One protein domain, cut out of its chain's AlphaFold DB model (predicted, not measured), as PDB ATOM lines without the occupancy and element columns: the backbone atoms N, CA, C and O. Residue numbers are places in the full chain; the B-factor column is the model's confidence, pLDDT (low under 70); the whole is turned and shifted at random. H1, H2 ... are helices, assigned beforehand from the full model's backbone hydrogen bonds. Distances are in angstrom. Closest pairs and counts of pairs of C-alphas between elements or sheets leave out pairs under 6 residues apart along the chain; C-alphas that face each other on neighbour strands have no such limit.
ATOM      1  N   GLU A  47      12.411 108.263 155.253       91.06
ATOM      2  CA  GLU A  47      11.614 108.818 154.152       91.06
ATOM      3  C   GLU A  47      10.167 108.305 154.203       91.06
ATOM      4  O   GLU A  47       9.219 109.035 153.904       91.06
ATOM      5  N   ARG A  48       9.971 107.045 154.618       91.94
ATOM      6  CA  ARG A  48       8.644 106.440 154.817       91.94
ATOM      7  C   ARG A  48       7.983 106.992 156.082       91.94
ATOM      8  O   ARG A  48       6.777 107.240 156.066       91.94
ATOM      9  N   LEU A  49       8.762 107.243 157.136       92.38
ATOM     10  CA  LEU A  49       8.308 107.937 158.347       92.38
ATOM     11  C   LEU A  49       7.928 109.402 158.053       92.38
ATOM     12  O   LEU A  49       6.870 109.856 158.489       92.38
ATOM     13  N   ALA A  50       8.710 110.112 157.237       91.94
ATOM     14  CA  ALA A  50       8.413 111.470 156.779       91.94
ATOM     15  C   ALA A  50       7.124 111.538 155.948       91.94
ATOM     16  O   ALA A  50       6.251 112.364 156.226       91.94
ATOM     17  N   ARG A  51       6.936 110.615 154.993       93.25
ATOM     18  CA  ARG A  51       5.676 110.491 154.239       93.25
ATOM     19  C   ARG A  51       4.485 110.215 155.164       93.25
ATOM     20  O   ARG A  51       3.474 110.900 155.048       93.25
ATOM     21  N   LEU A  52       4.610 109.283 156.114       93.00
ATOM     22  CA  LEU A  52       3.560 108.988 157.100       93.00
ATOM     23  C   LEU A  52       3.199 110.222 157.947       93.00
ATOM     24  O   LEU A  52       2.017 110.507 158.148       93.00
ATOM     25  N   TYR A  53       4.199 110.980 158.411       92.50
ATOM     26  CA  TYR A  53       3.988 112.212 159.171       92.50
ATOM     27  C   TYR A  53       3.249 113.270 158.340       92.50
ATOM     28  O   TYR A  53       2.212 113.769 158.775       92.50
ATOM     29  N   MET A  54       3.723 113.548 157.120       92.88
ATOM     30  CA  MET A  54       3.096 114.494 156.189       92.88
ATOM     31  C   MET A  54       1.640 114.131 155.876       92.88
ATOM     32  O   MET A  54       0.747 114.966 156.042       92.88
ATOM     33  N   ILE A  55       1.379 112.877 155.493       93.75
ATOM     34  CA  ILE A  55       0.031 112.405 155.146       93.75
ATOM     35  C   ILE A  55      -0.899 112.499 156.368       93.75
ATOM     36  O   ILE A  55      -2.057 112.900 156.217       93.75
ATOM     37  N   ARG A  56      -0.411 112.218 157.590       92.00
ATOM     38  CA  ARG A  56      -1.215 112.359 158.819       92.00
ATOM     39  C   ARG A  56      -1.473 113.811 159.215       92.00
ATOM     40  O   ARG A  56      -2.574 114.090 159.674       92.00
ATOM     41  N   VAL A  57      -0.521 114.728 159.019       89.56
ATOM     42  CA  VAL A  57      -0.727 116.170 159.262       89.56
ATOM     43  C   VAL A  57      -1.771 116.738 158.295       89.56
ATOM     44  O   VAL A  57      -2.718 117.398 158.732       89.56
ATOM     45  N   GLN A  58      -1.667 116.411 157.002       92.56
ATOM     46  CA  GLN A  58      -2.656 116.789 155.982       92.56
ATOM     47  C   GLN A  58      -4.051 116.220 156.293       92.56
ATOM     48  O   GLN A  58      -5.047 116.939 156.248       92.56
ATOM     49  N   ASN A  59      -4.129 114.944 156.683       93.31
ATOM     50  CA  ASN A  59      -5.378 114.252 157.020       93.31
ATOM     51  C   ASN A  59      -5.653 114.248 158.535       93.31
ATOM     52  O   ASN A  59      -6.236 113.304 159.075       93.31
ATOM     53  N   SER A  60      -5.239 115.305 159.235       90.69
ATOM     54  CA  SER A  60      -5.346 115.424 160.696       90.69
ATOM     55  C   SER A  60      -6.785 115.382 161.208       90.69
ATOM     56  O   SER A  60      -7.010 114.976 162.343       90.69
ATOM     57  N   LYS A  61      -7.773 115.743 160.377       91.56
ATOM     58  CA  LYS A  61      -9.204 115.692 160.719       91.56
ATOM     59  C   LYS A  61      -9.779 114.272 160.842       91.56
ATOM     60  O   LYS A  61     -10.793 114.122 161.512       91.56
ATOM     61  N   LEU A  62      -9.165 113.258 160.219       89.88
ATOM     62  CA  LEU A  62      -9.655 111.872 160.270       89.88
ATOM     63  C   LEU A  62      -9.376 111.221 161.629       89.88
ATOM     64  O   LEU A  62      -8.313 111.447 162.231       89.88
ATOM     65  N   ASN A  63     -10.272 110.335 162.065       90.69
ATOM     66  CA  ASN A  63      -9.994 109.433 163.175       90.69
ATOM     67  C   ASN A  63      -8.787 108.519 162.849       90.69
ATOM     68  O   ASN A  63      -8.400 108.339 161.695       90.69
ATOM     69  N   TRP A  64      -8.145 107.966 163.878       86.75
ATOM     70  CA  TRP A  64      -6.991 107.079 163.724       86.75
ATOM     71  C   TRP A  64      -7.317 105.740 163.062       86.75
ATOM     72  O   TRP A  64      -6.416 105.139 162.485       86.75
ATOM     73  N   ASP A  65      -8.560 105.274 163.152       88.06
ATOM     74  CA  ASP A  65      -9.050 104.082 162.457       88.06
ATOM     75  C   ASP A  65      -9.270 104.419 160.969       88.06
ATOM     76  O   ASP A  65      -8.509 103.968 160.122       88.06
ATOM     77  N   GLU A  66     -10.152 105.379 160.665       91.12
ATOM     78  CA  GLU A  66     -10.419 105.899 159.307       91.12
ATOM     79  C   GLU A  66      -9.155 106.249 158.501       91.12
ATOM     80  O   GLU A  66      -9.061 105.964 157.308       91.12
ATOM     81  N   PHE A  67      -8.173 106.900 159.137       93.00
ATOM     82  CA  PHE A  67      -6.897 107.242 158.508       93.00
ATOM     83  C   PHE A  67      -6.101 105.994 158.110       93.00
ATOM     84  O   PHE A  67      -5.491 105.943 157.043       93.00
ATOM     85  N   GLN A  68      -6.075 105.003 158.991       89.69
ATOM     86  CA  GLN A  68      -5.309 103.782 158.817       89.69
ATOM     87  C   GLN A  68      -5.945 102.908 157.737       89.69
ATOM     88  O   GLN A  68      -5.250 102.507 156.812       89.69
ATOM     89  N   ASP A  69      -7.262 102.737 157.775       89.94
ATOM     90  CA  ASP A  69      -8.017 101.956 156.795       89.94
ATOM     91  C   ASP A  69      -7.919 102.581 155.388       89.94
ATOM     92  O   ASP A  69      -7.787 101.877 154.388       89.94
ATOM     93  N   LYS A  70      -7.913 103.921 155.299       93.50
ATOM     94  CA  LYS A  70      -7.849 104.662 154.028       93.50
ATOM     95  C   LYS A  70      -6.459 104.711 153.382       93.50
ATOM     96  O   LYS A  70      -6.375 104.751 152.157       93.50
ATOM     97  N   PHE A  71      -5.382 104.768 154.170       91.56
ATOM     98  CA  PHE A  71      -4.015 104.956 153.651       91.56
ATOM     99  C   PHE A  71      -3.093 103.738 153.837       91.56
ATOM    100  O   PHE A  71      -2.085 103.632 153.141       91.56
ATOM    101  N   TYR A  72      -3.419 102.826 154.756       90.38
ATOM    102  CA  TYR A  72      -2.593 101.680 155.151       90.38
ATOM    103  C   TYR A  72      -3.434 100.455 155.604       90.38
ATOM    104  O   TYR A  72      -3.156  99.904 156.676       90.38
ATOM    105  N   PRO A  73      -4.426  99.983 154.816       84.62
ATOM    106  CA  PRO A  73      -5.371  98.935 155.241       84.62
ATOM    107  C   PRO A  73      -4.706  97.620 155.687       84.62
ATOM    108  O   PRO A  73      -5.243  96.899 156.515       84.62
ATOM    109  N   ASN A  74      -3.497  97.325 155.206       83.75
ATOM    110  CA  ASN A  74      -2.774  96.094 155.541       83.75
ATOM    111  C   ASN A  74      -1.884  96.209 156.804       83.75
ATOM    112  O   ASN A  74      -1.085  95.315 157.056       83.75
ATOM    113  N   TYR A  75      -1.957  97.305 157.577       75.94
ATOM    114  CA  TYR A  75      -1.038  97.580 158.700       75.94
ATOM    115  C   TYR A  75      -1.758  98.096 159.970       75.94
ATOM    116  O   TYR A  75      -1.364  99.102 160.566       75.94
ATOM    117  N   HIS A  76      -2.814  97.393 160.401       61.47
ATOM    118  CA  HIS A  76      -3.779  97.846 161.423       61.47
ATOM    119  C   HIS A  76      -3.234  98.167 162.836       61.47
ATOM    120  O   HIS A  76      -3.939  98.794 163.631       61.47
ATOM    121  N   THR A  77      -2.017  97.747 163.181       67.00
ATOM    122  CA  THR A  77      -1.397  97.974 164.505       67.00
ATOM    123  C   THR A  77      -0.152  98.858 164.420       67.00
ATOM    124  O   THR A  77       0.010  99.798 165.203       67.00
ATOM    125  N   GLN A  78       0.718  98.600 163.439       80.88
ATOM    126  CA  GLN A  78       2.031  99.241 163.335       80.88
ATOM    127  C   GLN A  78       1.963 100.743 162.999       80.88
ATOM    128  O   GLN A  78       2.774 101.515 163.507       80.88
ATOM    129  N   VAL A  79       1.001 101.192 162.182       87.00
ATOM    130  CA  VAL A  79       0.965 102.573 161.640       87.00
ATOM    131  C   VAL A  79       0.908 103.638 162.737       87.00
ATOM    132  O   VAL A  79       1.576 104.669 162.631       87.00
ATOM    133  N   ARG A  80       0.173 103.388 163.826       86.50
ATOM    134  CA  ARG A  80       0.104 104.306 164.979       86.50
ATOM    135  C   ARG A  80       1.455 104.422 165.679       86.50
ATOM    136  O   ARG A  80       1.905 105.531 165.956       86.50
ATOM    137  N   PHE A  81       2.122 103.292 165.915       88.62
ATOM    138  CA  PHE A  81       3.446 103.250 166.534       88.62
ATOM    139  C   PHE A  81       4.498 103.947 165.658       88.62
ATOM    140  O   PHE A  81       5.224 104.820 166.132       88.62
ATOM    141  N   LYS A  82       4.492 103.669 164.349       91.38
ATOM    142  CA  LYS A  82       5.372 104.321 163.371       91.38
ATOM    143  C   LYS A  82       5.102 105.813 163.209       91.38
ATOM    144  O   LYS A  82       6.043 106.571 162.998       91.38
ATOM    145  N   PHE A  83       3.873 106.284 163.412       90.44
ATOM    146  CA  PHE A  83       3.635 107.723 163.502       90.44
ATOM    147  C   PHE A  83       4.250 108.343 164.773       90.44
ATOM    148  O   PHE A  83       4.773 109.455 164.705       90.44
ATOM    149  N   TYR A  84       4.239 107.654 165.921       89.69
ATOM    150  CA  TYR A  84       4.927 108.149 167.122       89.69
ATOM    151  C   TYR A  84       6.454 108.187 166.947       89.69
ATOM    152  O   TYR A  84       7.072 109.168 167.362       89.69
ATOM    153  N   GLU A  85       7.056 107.196 166.276       89.81
ATOM    154  CA  GLU A  85       8.467 107.241 165.851       89.81
ATOM    155  C   GLU A  85       8.735 108.441 164.930       89.81
ATOM    156  O   GLU A  85       9.575 109.284 165.249       89.81
ATOM    157  N   ALA A  86       7.966 108.576 163.841       89.56
ATOM    158  CA  ALA A  86       8.089 109.682 162.893       89.56
ATOM    159  C   ALA A  86       7.985 111.045 163.592       89.56
ATOM    160  O   ALA A  86       8.818 111.924 163.394       89.56
ATOM    161  N   ARG A  87       7.009 111.215 164.488       87.12
ATOM    162  CA  ARG A  87       6.858 112.438 165.280       87.12
ATOM    163  C   ARG A  87       8.057 112.699 166.196       87.12
ATOM    164  O   ARG A  87       8.457 113.852 166.337       87.12
ATOM    165  N   LYS A  88       8.609 111.666 166.839       88.62
ATOM    166  CA  LYS A  88       9.784 111.792 167.720       88.62
ATOM    167  C   LYS A  88      11.028 112.218 166.934       88.62
ATOM    168  O   LYS A  88      11.839 112.971 167.466       88.62
ATOM    169  N   LEU A  89      11.150 111.789 165.677       86.88
ATOM    170  CA  LEU A  89      12.194 112.240 164.756       86.88
ATOM    171  C   LEU A  89      11.924 113.663 164.233       86.88
ATOM    172  O   LEU A  89      12.824 114.495 164.281       86.88
ATOM    173  N   ALA A  90      10.686 113.998 163.848       85.94
ATOM    174  CA  ALA A  90      10.298 115.352 163.428       85.94
ATOM    175  C   ALA A  90      10.585 116.403 164.517       85.94
ATOM    176  O   ALA A  90      11.163 117.449 164.241       85.94
ATOM    177  N   ALA A  91      10.262 116.096 165.778       84.56
ATOM    178  CA  ALA A  91      10.558 116.958 166.927       84.56
ATOM    179  C   ALA A  91      12.066 117.127 167.214       84.56
ATOM    180  O   ALA A  91      12.443 118.025 167.960       84.56
ATOM    181  N   LYS A  92      12.921 116.279 166.628       86.75
ATOM    182  CA  LYS A  92      14.388 116.364 166.678       86.75
ATOM    183  C   LYS A  92      15.009 116.966 165.405       86.75
ATOM    184  O   LYS A  92      16.228 116.959 165.290       86.75
ATOM    185  N   ASN A  93      14.206 117.435 164.443       84.31
ATOM    186  CA  ASN A  93      14.639 117.771 163.073       84.31
ATOM    187  C   ASN A  93      15.321 116.598 162.326       84.31
ATOM    188  O   ASN A  93      16.027 116.800 161.346       84.31
ATOM    189  N   ALA A  94      15.094 115.360 162.773       84.25
ATOM    190  CA  ALA A  94      15.732 114.143 162.270       84.25
ATOM    191  C   ALA A  94      14.888 113.413 161.202       84.25
ATOM    192  O   ALA A  94      15.023 112.204 161.023       84.25
ATOM    193  N   LEU A  95      13.990 114.130 160.515       83.69
ATOM    194  CA  LEU A  95      13.313 113.654 159.307       83.69
ATOM    195  C   LEU A  95      13.629 114.588 158.133       83.69
ATOM    196  O   LEU A  95      13.541 115.807 158.301       83.69
ATOM    197  N   PRO A  96      13.922 114.050 156.936       77.81
ATOM    198  CA  PRO A  96      14.171 114.876 155.764       77.81
ATOM    199  C   PRO A  96      12.923 115.686 155.387       77.81
ATOM    200  O   PRO A  96      11.803 115.167 155.379       77.81
ATOM    201  N   ASN A  97      13.136 116.951 155.015       74.88
ATOM    202  CA  ASN A  97      12.132 117.861 154.449       74.88
ATOM    203  C   ASN A  97      10.916 118.180 155.350       74.88
ATOM    204  O   ASN A  97       9.857 118.545 154.838       74.88
ATOM    205  N   ILE A  98      11.044 118.069 156.680       74.69
ATOM    206  CA  ILE A  98       9.981 118.421 157.639       74.69
ATOM    207  C   ILE A  98      10.491 119.449 158.653       74.69
ATOM    208  O   ILE A  98      11.204 119.110 159.596       74.69
ATOM    209  N   SER A  99      10.055 120.701 158.505       67.88
ATOM    210  CA  SER A  99      10.203 121.730 159.541       67.88
ATOM    211  C   SER A  99       9.254 121.459 160.728       67.88
ATOM    212  O   SER A  99       8.156 120.934 160.501       67.88
ATOM    213  N   PRO A 100       9.585 121.860 161.975       59.34
ATOM    214  CA  PRO A 100       8.719 121.711 163.159       59.34
ATOM    215  C   PRO A 100       7.422 122.552 163.153       59.34
ATOM    216  O   PRO A 100       7.226 123.449 163.972       59.34
ATOM    217  N   GLY A 101       6.499 122.259 162.237       62.06
ATOM    218  CA  GLY A 101       5.184 122.897 162.170       62.06
ATOM    219  C   GLY A 101       4.300 122.579 163.384       62.06
ATOM    220  O   GLY A 101       4.334 121.473 163.931       62.06
ATOM    221  N   HIS A 102       3.465 123.545 163.783       59.19
ATOM    222  CA  HIS A 102       2.527 123.407 164.899       59.19
ATOM    223  C   HIS A 102       1.555 122.240 164.659       59.19
ATOM    224  O   HIS A 102       0.609 122.339 163.879       59.19
ATOM    225  N   LEU A 103       1.750 121.135 165.382       65.25
ATOM    226  CA  LEU A 103       0.845 119.987 165.325       65.25
ATOM    227  C   LEU A 103      -0.563 120.370 165.818       65.25
ATOM    228  O   LEU A 103      -0.670 121.005 166.873       65.25
ATOM    229  N   PRO A 104      -1.643 119.977 165.115       62.34
ATOM    230  CA  PRO A 104      -3.005 120.244 165.564       62.34
ATOM    231  C   PRO A 104      -3.311 119.480 166.861       62.34
ATOM    232  O   PRO A 104      -2.740 118.422 167.132       62.34
ATOM    233  N   SER A 105      -4.217 120.015 167.686       57.38
ATOM    234  CA  SER A 105      -4.393 119.541 169.070       57.38
ATOM    235  C   SER A 105      -4.819 118.070 169.182       57.38
ATOM    236  O   SER A 105      -4.359 117.364 170.075       57.38
ATOM    237  N   ASN A 106      -5.592 117.543 168.229       61.12
ATOM    238  CA  ASN A 106      -5.957 116.121 168.192       61.12
ATOM    239  C   ASN A 106      -4.789 115.175 167.830       61.12
ATOM    240  O   ASN A 106      -4.897 113.966 168.030       61.12
TER     241      ASN A 106
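What this domain is: This is residues 47 to 106 of the 593 residues of an uncharacterized protein of Ajellomyces capsulatus (strain NAm1 / WU24) (UniProt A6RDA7). Two helices, H1 and H3, cross nearly at a right angle, H3 passing over the first part of H1, while the short helix H2 stands at one end of the domain, near both of them. At the opposite end, the tail of residues 91 to 106 leaves the end of H3 and folds back as a long stretch with no named element. The printed part has 60 residues with three named helices, in the order H1, H2, H3, and no named strand; the class is all helix, meaning that the residues in named elements are helical, 33 of the 60 printed. The whole is compact, with a radius of gyration of the C-alphas of 11.0 A, and rounded, spanning 28 by 21 by 15 A.

Where its parts are: Find C-alpha 47 at (11.614, 108.818, 154.152); from there H1, residues 47 to 58, runs 16.4 A to C-alpha 58 at (-2.656, 116.789, 155.982). After a tight link of 5 residues comes H2, residues 64 to 71, which begins at C-alpha 64 at (-6.991, 107.079, 163.724) and has 8 residues. A short link of 6 residues then leads to H3, residues 78 to 90, the longest helix with 13 residues and 18.1 A from first to last C-alpha. It ends at C-alpha 90 at (10.298, 115.352, 163.428).

How they stand to each other: Start with H1 and look at its residues 49 to 53, which alone touch H3. The closest C-alphas of the two helices are those of Leu 49 and Ala 86, 4.9 A apart. Their lines are about perpendicular, at 86 degrees. Go on to H2, which is close to H1 but not clearly touching it; the closest C-alphas are those of Arg 56 and Phe 67, 7.7 A apart. H1 and H2 run opposite ways at a steep tilt of 63 degrees. H2 is also close to H3 but not clearly touching it, and here the closest C-alphas are those of Gln 68 and Val 79, 7.0 A apart. The lines of H2 and H3 are about perpendicular, at 86 degrees. In the backbones of H1 and H3 you will find each O i to N i+4 pair within hydrogen-bond range, and in H2 3 of 4.

The domain as a whole: The two C-alphas farthest apart are those of Asn 74 and His 102, at 29.4 A, and the first and last printed C-alphas, Glu 47 and Asn 106, are 23.6 A apart. The printed part has no cut, and no link between helices is long. Look at residues 91 to 106, whose C-alphas lie 11 to 15 A from the mean of the C-alphas. The mean pLDDT of the printed part is 84.0; in this model residues 76 to 77 and 99 to 106 are under 70.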